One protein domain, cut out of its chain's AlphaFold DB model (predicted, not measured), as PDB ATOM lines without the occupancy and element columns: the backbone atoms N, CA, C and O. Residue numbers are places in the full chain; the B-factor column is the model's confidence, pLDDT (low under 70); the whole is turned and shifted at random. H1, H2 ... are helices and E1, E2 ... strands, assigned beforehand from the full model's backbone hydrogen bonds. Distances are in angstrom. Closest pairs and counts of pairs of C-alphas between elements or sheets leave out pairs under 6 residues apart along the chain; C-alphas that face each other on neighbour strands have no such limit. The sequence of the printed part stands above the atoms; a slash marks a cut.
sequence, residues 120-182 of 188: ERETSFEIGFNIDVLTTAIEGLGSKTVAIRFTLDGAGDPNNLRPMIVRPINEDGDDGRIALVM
ATOM      1  N   GLU A 120     122.483 102.921 106.700       57.94
ATOM      2  CA  GLU A 120     123.491 103.043 107.771       57.94
ATOM      3  C   GLU A 120     123.454 104.409 108.484       57.94
ATOM      4  O   GLU A 120     123.986 104.561 109.586       57.94
ATOM      5  N   ARG A 121     122.839 105.419 107.856       56.31
ATOM      6  CA  ARG A 121     122.633 106.764 108.404       56.31
ATOM      7  C   ARG A 121     121.226 107.251 108.089       56.31
ATOM      8  O   ARG A 121     120.782 107.163 106.947       56.31
ATOM      9  N   GLU A 122     120.557 107.813 109.090       58.09
ATOM     10  CA  GLU A 122     119.286 108.504 108.892       58.09
ATOM     11  C   GLU A 122     119.548 109.892 108.300       58.09
ATOM     12  O   GLU A 122     120.085 110.782 108.956       58.09
ATOM     13  N   THR A 123     119.172 110.070 107.038       60.03
ATOM     14  CA  THR A 123     119.093 111.375 106.379       60.03
ATOM     15  C   THR A 123     117.663 111.569 105.905       60.03
ATOM     16  O   THR A 123     117.161 110.765 105.120       60.03
ATOM     17  N   SER A 124     116.994 112.616 106.382       63.69
ATOM     18  CA  SER A 124     115.653 112.974 105.922       63.69
ATOM     19  C   SER A 124     115.748 113.936 104.745       63.69
ATOM     20  O   SER A 124     116.362 114.993 104.873       63.69
ATOM     21  N   PHE A 125     115.093 113.613 103.636       68.50
ATOM     22  CA  PHE A 125     114.905 114.533 102.521       68.50
ATOM     23  C   PHE A 125     113.486 114.419 101.969       68.50
ATOM     24  O   PHE A 125     112.839 113.382 102.106       68.50
ATOM     25  N   GLU A 126     113.018 115.480 101.316       71.62
ATOM     26  CA  GLU A 126     111.739 115.490 100.614       71.62
ATOM     27  C   GLU A 126     111.959 115.672  99.118       71.62
ATOM     28  O   GLU A 126     112.731 116.526  98.680       71.62
ATOM     29  N   ILE A 127     111.250 114.875  98.325       75.38
ATOM     30  CA  ILE A 127     111.286 114.950  96.872       75.38
ATOM     31  C   ILE A 127     109.873 114.815  96.320       75.38
ATOM     32  O   ILE A 127     109.124 113.920  96.706       75.38
ATOM     33  N   GLY A 128     109.504 115.728  95.427       79.88
ATOM     34  CA  GLY A 128     108.275 115.617  94.659       79.88
ATOM     35  C   GLY A 128     108.529 114.786  93.410       79.88
ATOM     36  O   GLY A 128     109.615 114.837  92.834       79.88
ATOM     37  N   PHE A 129     107.529 114.050  92.952       85.69
ATOM     38  CA  PHE A 129     107.545 113.415  91.638       85.69
ATOM     39  C   PHE A 129     106.121 113.262  91.117       85.69
ATOM     40  O   PHE A 129     105.158 113.238  91.885       85.69
ATOM     41  N   ASN A 130     105.994 113.155  89.799       85.69
ATOM     42  CA  ASN A 130     104.728 112.829  89.168       85.69
ATOM     43  C   ASN A 130     104.509 111.306  89.255       85.69
ATOM     44  O   ASN A 130     105.335 110.534  88.762       85.69
ATOM     45  N   ILE A 131     103.418 110.884  89.903       84.44
ATOM     46  CA  ILE A 131     103.123 109.464  90.137       84.44
ATOM     47  C   ILE A 131     102.854 108.693  88.841       84.44
ATOM     48  O   ILE A 131     103.289 107.549  88.725       84.44
ATOM     49  N   ASP A 132     102.218 109.318  87.848       87.88
ATOM     50  CA  ASP A 132     101.913 108.675  86.567       87.88
ATOM     51  C   ASP A 132     103.206 108.387  85.800       87.88
ATOM     52  O   ASP A 132     103.421 107.272  85.325       87.88
ATOM     53  N   VAL A 133     104.129 109.356  85.779       86.81
ATOM     54  CA  VAL A 133     105.454 109.202  85.153       86.81
ATOM     55  C   VAL A 133     106.261 108.095  85.832       86.81
ATOM     56  O   VAL A 133     106.868 107.271  85.148       86.81
ATOM     57  N   LEU A 134     106.266 108.052  87.169       86.88
ATOM     58  CA  LEU A 134     106.975 107.004  87.903       86.88
ATOM     59  C   LEU A 134     106.358 105.622  87.645       86.88
ATOM     60  O   LEU A 134     107.092 104.660  87.431       86.88
ATOM     61  N   THR A 135     105.030 105.526  87.620       86.31
ATOM     62  CA  THR A 135     104.317 104.266  87.372       86.31
ATOM     63  C   THR A 135     104.606 103.744  85.968       86.31
ATOM     64  O   THR A 135     105.035 102.602  85.824       86.31
ATOM     65  N   THR A 136     104.508 104.602  84.946       88.94
ATOM     66  CA  THR A 136     104.859 104.244  83.561       88.94
ATOM     67  C   THR A 136     106.317 103.791  83.443       88.94
ATOM     68  O   THR A 136     106.615 102.827  82.739       88.94
ATOM     69  N   ALA A 137     107.241 104.448  84.153       88.19
ATOM     70  CA  ALA A 137     108.644 104.044  84.178       88.19
ATOM     71  C   ALA A 137     108.833 102.643  84.787       88.19
ATOM     72  O   ALA A 137     109.560 101.830  84.225       88.19
ATOM     73  N   ILE A 138     108.171 102.341  85.908       87.19
ATOM     74  CA  ILE A 138     108.249 101.032  86.576       87.19
ATOM     75  C   ILE A 138     107.659  99.927  85.692       87.19
ATOM     76  O   ILE A 138     108.286  98.882  85.513       87.19
ATOM     77  N   GLU A 139     106.489 100.169  85.101       87.88
ATOM     78  CA  GLU A 139     105.833  99.234  84.183       87.88
ATOM     79  C   GLU A 139     106.708  98.942  82.958       87.88
ATOM     80  O   GLU A 139     106.884  97.781  82.588       87.88
ATOM     81  N   GLY A 140     107.336  99.973  82.382       86.81
ATOM     82  CA  GLY A 140     108.259  99.836  81.253       86.81
ATOM     83  C   GLY A 140     109.515  99.014  81.567       86.81
ATOM     84  O   GLY A 140     110.082  98.384  80.672       86.81
ATOM     85  N   LEU A 141     109.937  98.962  82.833       89.06
ATOM     86  CA  LEU A 141     111.048  98.112  83.278       89.06
ATOM     87  C   LEU A 141     110.628  96.644  83.463       89.06
ATOM     88  O   LEU A 141     111.493  95.772  83.563       89.06
ATOM     89  N   GLY A 142     109.325  96.344  83.477       84.62
ATOM     90  CA  GLY A 142     108.797  94.983  83.586       84.62
ATOM     91  C   GLY A 142     109.123  94.300  84.915       84.62
ATOM     92  O   GLY A 142     109.157  93.072  84.977       84.62
ATOM     93  N   SER A 143     109.389  95.074  85.971       76.25
ATOM     94  CA  SER A 143     109.773  94.550  87.279       76.25
ATOM     95  C   SER A 143     108.752  94.918  88.348       76.25
ATOM     96  O   SER A 143     108.210  96.021  88.368       76.25
ATOM     97  N   LYS A 144     108.493  93.982  89.269       72.06
ATOM     98  CA  LYS A 144     107.587  94.196  90.413       72.06
ATOM     99  C   LYS A 144     108.221  95.041  91.515       72.06
ATOM    100  O   LYS A 144     107.512  95.542  92.381       72.06
ATOM    101  N   THR A 145     109.548  95.149  91.508       72.94
ATOM    102  CA  THR A 145     110.318  95.897  92.500       72.94
ATOM    103  C   THR A 145     111.389  96.697  91.777       72.94
ATOM    104  O   THR A 145     112.079  96.177  90.905       72.94
ATOM    105  N   VAL A 146     111.562  97.957  92.159       81.12
ATOM    106  CA  VAL A 146     112.599  98.825  91.601       81.12
ATOM    107  C   VAL A 146     113.454  99.411  92.712       81.12
ATOM    108  O   VAL A 146     112.988  99.619  93.831       81.12
ATOM    109  N   ALA A 147     114.710  99.703  92.397       81.88
ATOM    110  CA  ALA A 147     115.549 100.567  93.206       81.88
ATOM    111  C   ALA A 147     115.516 101.971  92.603       81.88
ATOM    112  O   ALA A 147     115.753 102.142  91.406       81.88
ATOM    113  N   ILE A 148     115.264 102.970  93.445       85.88
ATOM    114  CA  ILE A 148     115.327 104.382  93.071       85.88
ATOM    115  C   ILE A 148     116.613 104.956  93.653       85.88
ATOM    116  O   ILE A 148     116.860 104.865  94.856       85.88
ATOM    117  N   ARG A 149     117.452 105.529  92.796       84.50
ATOM    118  CA  ARG A 149     118.691 106.196  93.182       84.50
ATOM    119  C   ARG A 149     118.557 107.689  92.940       84.50
ATOM    120  O   ARG A 149     118.282 108.132  91.825       84.50
ATOM    121  N   PHE A 150     118.840 108.452  93.983       83.56
ATOM    122  CA  PHE A 150     118.893 109.905  93.941       83.56
ATOM    123  C   PHE A 150     120.333 110.359  93.717       83.56
ATOM    124  O   PHE A 150     121.277 109.759  94.239       83.56
ATOM    125  N   THR A 151     120.509 111.415  92.927       81.44
ATOM    126  CA  THR A 151     121.798 112.106  92.860       81.44
ATOM    127  C   THR A 151     121.802 113.179  93.930       81.44
ATOM    128  O   THR A 151     120.926 114.037  93.917       81.44
ATOM    129  N   LEU A 152     122.772 113.130  94.837       78.69
ATOM    130  CA  LEU A 152     122.950 114.165  95.849       78.69
ATOM    131  C   LEU A 152     123.743 115.344  95.262       78.69
ATOM    132  O   LEU A 152     124.524 115.175  94.320       78.69
ATOM    133  N   ASP A 153     123.523 116.543  95.781       74.88
ATOM    134  CA  ASP A 153     124.351 117.713  95.525       74.88
ATOM    135  C   ASP A 153     125.600 117.727  96.429       74.88
ATOM    136  O   ASP A 153     125.893 116.768  97.145       74.88
ATOM    137  N   GLY A 154     126.377 118.812  96.370       68.94
ATOM    138  CA  GLY A 154     127.597 118.958  97.170       68.94
ATOM    139  C   GLY A 154     127.366 119.046  98.685       68.94
ATOM    140  O   GLY A 154     128.324 118.869  99.432       68.94
ATOM    141  N   ALA A 155     126.133 119.299  99.136       68.62
ATOM    142  CA  ALA A 155     125.745 119.313 100.545       68.62
ATOM    143  C   ALA A 155     125.249 117.940 101.033       68.62
ATOM    144  O   ALA A 155     125.084 117.739 102.235       68.62
ATOM    145  N   GLY A 156     125.073 116.977 100.121       66.31
ATOM    146  CA  GLY A 156     124.518 115.664 100.434       66.31
ATOM    147  C   GLY A 156     122.990 115.618 100.372       66.31
ATOM    148  O   GLY A 156     122.417 114.592 100.732       66.31
ATOM    149  N   ASP A 157     122.340 116.674  99.877       69.56
ATOM    150  CA  ASP A 157     120.892 116.718  99.686       69.56
ATOM    151  C   ASP A 157     120.523 116.214  98.284       69.56
ATOM    152  O   ASP A 157     121.268 116.440  97.328       69.56
ATOM    153  N   PRO A 158     119.385 115.523  98.089       71.56
ATOM    154  CA  PRO A 158     118.951 115.134  96.756       71.56
ATOM    155  C   PRO A 158     118.791 116.352  95.854       71.56
ATOM    156  O   PRO A 158     118.021 117.276  96.115       71.56
ATOM    157  N   ASN A 159     119.495 116.311  94.732       75.56
ATOM    158  CA  ASN A 159     119.459 117.359  93.743       75.56
ATOM    159  C   ASN A 159     118.166 117.242  92.926       75.56
ATOM    160  O   ASN A 159     118.070 116.437  91.999       75.56
ATOM    161  N   ASN A 160     117.183 118.079  93.249       73.12
ATOM    162  CA  ASN A 160     115.901 118.159  92.543       73.12
ATOM    163  C   ASN A 160     116.012 118.651  91.083       73.12
ATOM    164  O   ASN A 160     115.025 118.607  90.354       73.12
ATOM    165  N   LEU A 161     117.196 119.089  90.643       75.94
ATOM    166  CA  LEU A 161     117.501 119.428  89.249       75.94
ATOM    167  C   LEU A 161     118.117 118.256  88.477       75.94
ATOM    168  O   LEU A 161     118.390 118.389  87.284       75.94
ATOM    169  N   ARG A 162     118.373 117.117  89.131       83.25
ATOM    170  CA  ARG A 162     118.950 115.930  88.494       83.25
ATOM    171  C   ARG A 162     117.951 114.779  88.463       83.25
ATOM    172  O   ARG A 162     117.207 114.596  89.422       83.25
ATOM    173  N   PRO A 163     117.944 113.977  87.386       86.81
ATOM    174  CA  PRO A 163     117.054 112.834  87.288       86.81
ATOM    175  C   PRO A 163     117.331 111.819  88.401       86.81
ATOM    176  O   PRO A 163     118.484 111.536  88.748       86.81
ATOM    177  N   MET A 164     116.257 111.239  88.922       90.00
ATOM    178  CA  MET A 164     116.305 109.998  89.682       90.00
ATOM    179  C   MET A 164     116.523 108.846  88.707       90.00
ATOM    180  O   MET A 164     115.942 108.825  87.620       90.00
ATOM    181  N   ILE A 165     117.333 107.876  89.110       89.88
ATOM    182  CA  ILE A 165     117.558 106.657  88.338       89.88
ATOM    183  C   ILE A 165     116.684 105.567  88.944       89.88
ATOM    184  O   ILE A 165     116.875 105.190  90.098       89.88
ATOM    185  N   VAL A 166     115.742 105.054  88.164       89.56
ATOM    186  CA  VAL A 166     114.913 103.904  88.519       89.56
ATOM    187  C   VAL A 166     115.473 102.696  87.784       89.56
ATOM    188  O   VAL A 166     115.615 102.722  86.564       89.56
ATOM    189  N   ARG A 167     115.816 101.643  88.519       88.38
ATOM    190  CA  ARG A 167     116.323 100.390  87.951       88.38
ATOM    191  C   ARG A 167     115.518  99.208  88.480       88.38
ATOM    192  O   ARG A 167     115.097  99.254  89.640       88.38
ATOM    193  N   PRO A 168     115.304  98.159  87.682       84.19
ATOM    194  CA  PRO A 168     114.626  96.968  88.156       84.19
ATOM    195  C   PRO A 168     115.493  96.248  89.197       84.19
ATOM    196  O   PRO A 168     116.722  96.266  89.130       84.19
ATOM    197  N   ILE A 169     114.852  95.619  90.179       76.50
ATOM    198  CA  ILE A 169     115.503  94.643  91.056       76.50
ATOM    199  C   ILE A 169     115.057  93.271  90.557       76.50
ATOM    200  O   ILE A 169     113.973  92.804  90.905       76.50
ATOM    201  N   ASN A 170     115.873  92.663  89.697       70.88
ATOM    202  CA  ASN A 170     115.599  91.356  89.106       70.88
ATOM    203  C   ASN A 170     116.401  90.257  89.809       70.88
ATOM    204  O   ASN A 170     117.500  90.495  90.309       70.88
ATOM    205  N   GLU A 171     115.841  89.048  89.823       56.31
ATOM    206  CA  GLU A 171     116.476  87.855  90.403       56.31
ATOM    207  C   GLU A 171     117.691  87.395  89.572       56.31
ATOM    208  O   GLU A 171     118.662  86.893  90.130       56.31
ATOM    209  N   ASP A 172     117.681  87.673  88.263       56.72
ATOM    210  CA  ASP A 172     118.704  87.240  87.299       56.72
ATOM    211  C   ASP A 172     119.896  88.211  87.151       56.72
ATOM    212  O   ASP A 172     120.794  87.988  86.339       56.72
ATOM    213  N   GLY A 173     119.933  89.286  87.946       54.00
ATOM    214  CA  GLY A 173     120.979  90.311  87.897       54.00
ATOM    215  C   GLY A 173     120.588  91.584  87.137       54.00
ATOM    216  O   GLY A 173     119.449  91.763  86.710       54.00
ATOM    217  N   ASP A 174     121.542  92.515  87.045       65.12
ATOM    218  CA  ASP A 174     121.358  93.819  86.397       65.12
ATOM    219  C   ASP A 174     121.335  93.640  84.872       65.12
ATOM    220  O   ASP A 174     122.362  93.359  84.254       65.12
ATOM    221  N   ASP A 175     120.155  93.779  84.266       70.44
ATOM    222  CA  ASP A 175     119.983  93.716  82.810       70.44
ATOM    223  C   ASP A 175     120.346  95.039  82.107       70.44
ATOM    224  O   ASP A 175     120.191  95.170  80.891       70.44
ATOM    225  N   GLY A 176     120.838  96.027  82.867       77.44
ATOM    226  CA  GLY A 176     121.290  97.324  82.378       77.44
ATOM    227  C   GLY A 176     120.163  98.293  82.027       77.44
ATOM    228  O   GLY A 176     120.446  99.423  81.619       77.44
ATOM    229  N   ARG A 177     118.889  97.905  82.176       86.00
ATOM    230  CA  ARG A 177     117.761  98.798  81.898       86.00
ATOM    231  C   ARG A 177     117.587  99.792  83.037       86.00
ATOM    232  O   ARG A 177     117.448  99.429  84.201       86.00
ATOM    233  N   ILE A 178     117.535 101.070  82.680       90.44
ATOM    234  CA  ILE A 178     117.245 102.156  83.611       90.44
ATOM    235  C   ILE A 178     116.161 103.057  83.032       90.44
ATOM    236  O   ILE A 178     116.101 103.281  81.824       90.44
ATOM    237  N   ALA A 179     115.334 103.612  83.907       89.81
ATOM    238  CA  ALA A 179     114.470 104.734  83.598       89.81
ATOM    239  C   ALA A 179     114.971 105.973  84.346       89.81
ATOM    240  O   ALA A 179     115.392 105.899  85.502       89.81
ATOM    241  N   LEU A 180     114.935 107.120  83.674       91.19
ATOM    242  CA  LEU A 180     115.282 108.408  84.262       91.19
ATOM    243  C   LEU A 180     113.994 109.176  84.531       91.19
ATOM    244  O   LEU A 180     113.238 109.460  83.605       91.19
ATOM    245  N   VAL A 181     113.749 109.514  85.794       89.44
ATOM    246  CA  VAL A 181     112.546 110.239  86.216       89.44
ATOM    247  C   VAL A 181     112.967 111.570  86.812       89.44
ATOM    248  O   VAL A 181     113.716 111.614  87.787       89.44
ATOM    249  N   MET A 182     112.495 112.669  86.225       89.38
ATOM    250  CA  MET A 182     112.786 114.001  86.746       89.38
ATOM    251  C   MET A 182     112.018 114.246  88.053       89.38
ATOM    252  O   MET A 182     110.797 114.064  88.082       89.38
TER     253      MET A 182
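What this domain is: This is residues 120 to 182 of the 188 residues of an uncharacterized protein of Chloroflexi bacterium (UniProt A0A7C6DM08). With little regular structure, this is a small three-stranded sheet, E1 - E2 - E3, antiparallel, with helix H1 covering one face as a second layer. Of 63 printed residues, 23 are in named elements, under half: one helix, then three strands, a mixed class. It is only just compact, close to loose, with a radius of gyration of the C-alphas of 12.7 A, spanning 34 by 28 by 17 A.

How they stand to each other: After residues 120 to 130, look for H1, residues 131 to 141, with every O i to N i+4 pair within hydrogen-bond range. Next find the meander, each strand the antiparallel neighbour of the one before: E1, 146 to 149, E2, 164 to 168, and E3, 179 to 181. H1 is on this sheet, over E2 and E3, at a height over the sheet of 8.3 A; the closest C-alphas of H1 and E3 are Ala 137 and Ala 179, 5.9 A. In hairpin E1 and E2, N 147 and O 167 are 2.8 A apart, within hydrogen-bond range; in hairpin E2 and E3, N 166 and O 179, 2.8 A.

Where its parts are: Find C-alpha 131 at (103.123, 109.464, 90.137); H1 runs 15.5 A from there. E1 measures 9.7 A, E2 13.2 A and E3 6.4 A, ending at C-alpha 181 (112.546, 110.239, 86.216).

The domain as a whole: The printed part has no cut; E1 to E2 is a long link. Residues 120 to 125, 154 to 157 and 171 to 174 have pLDDT under 70.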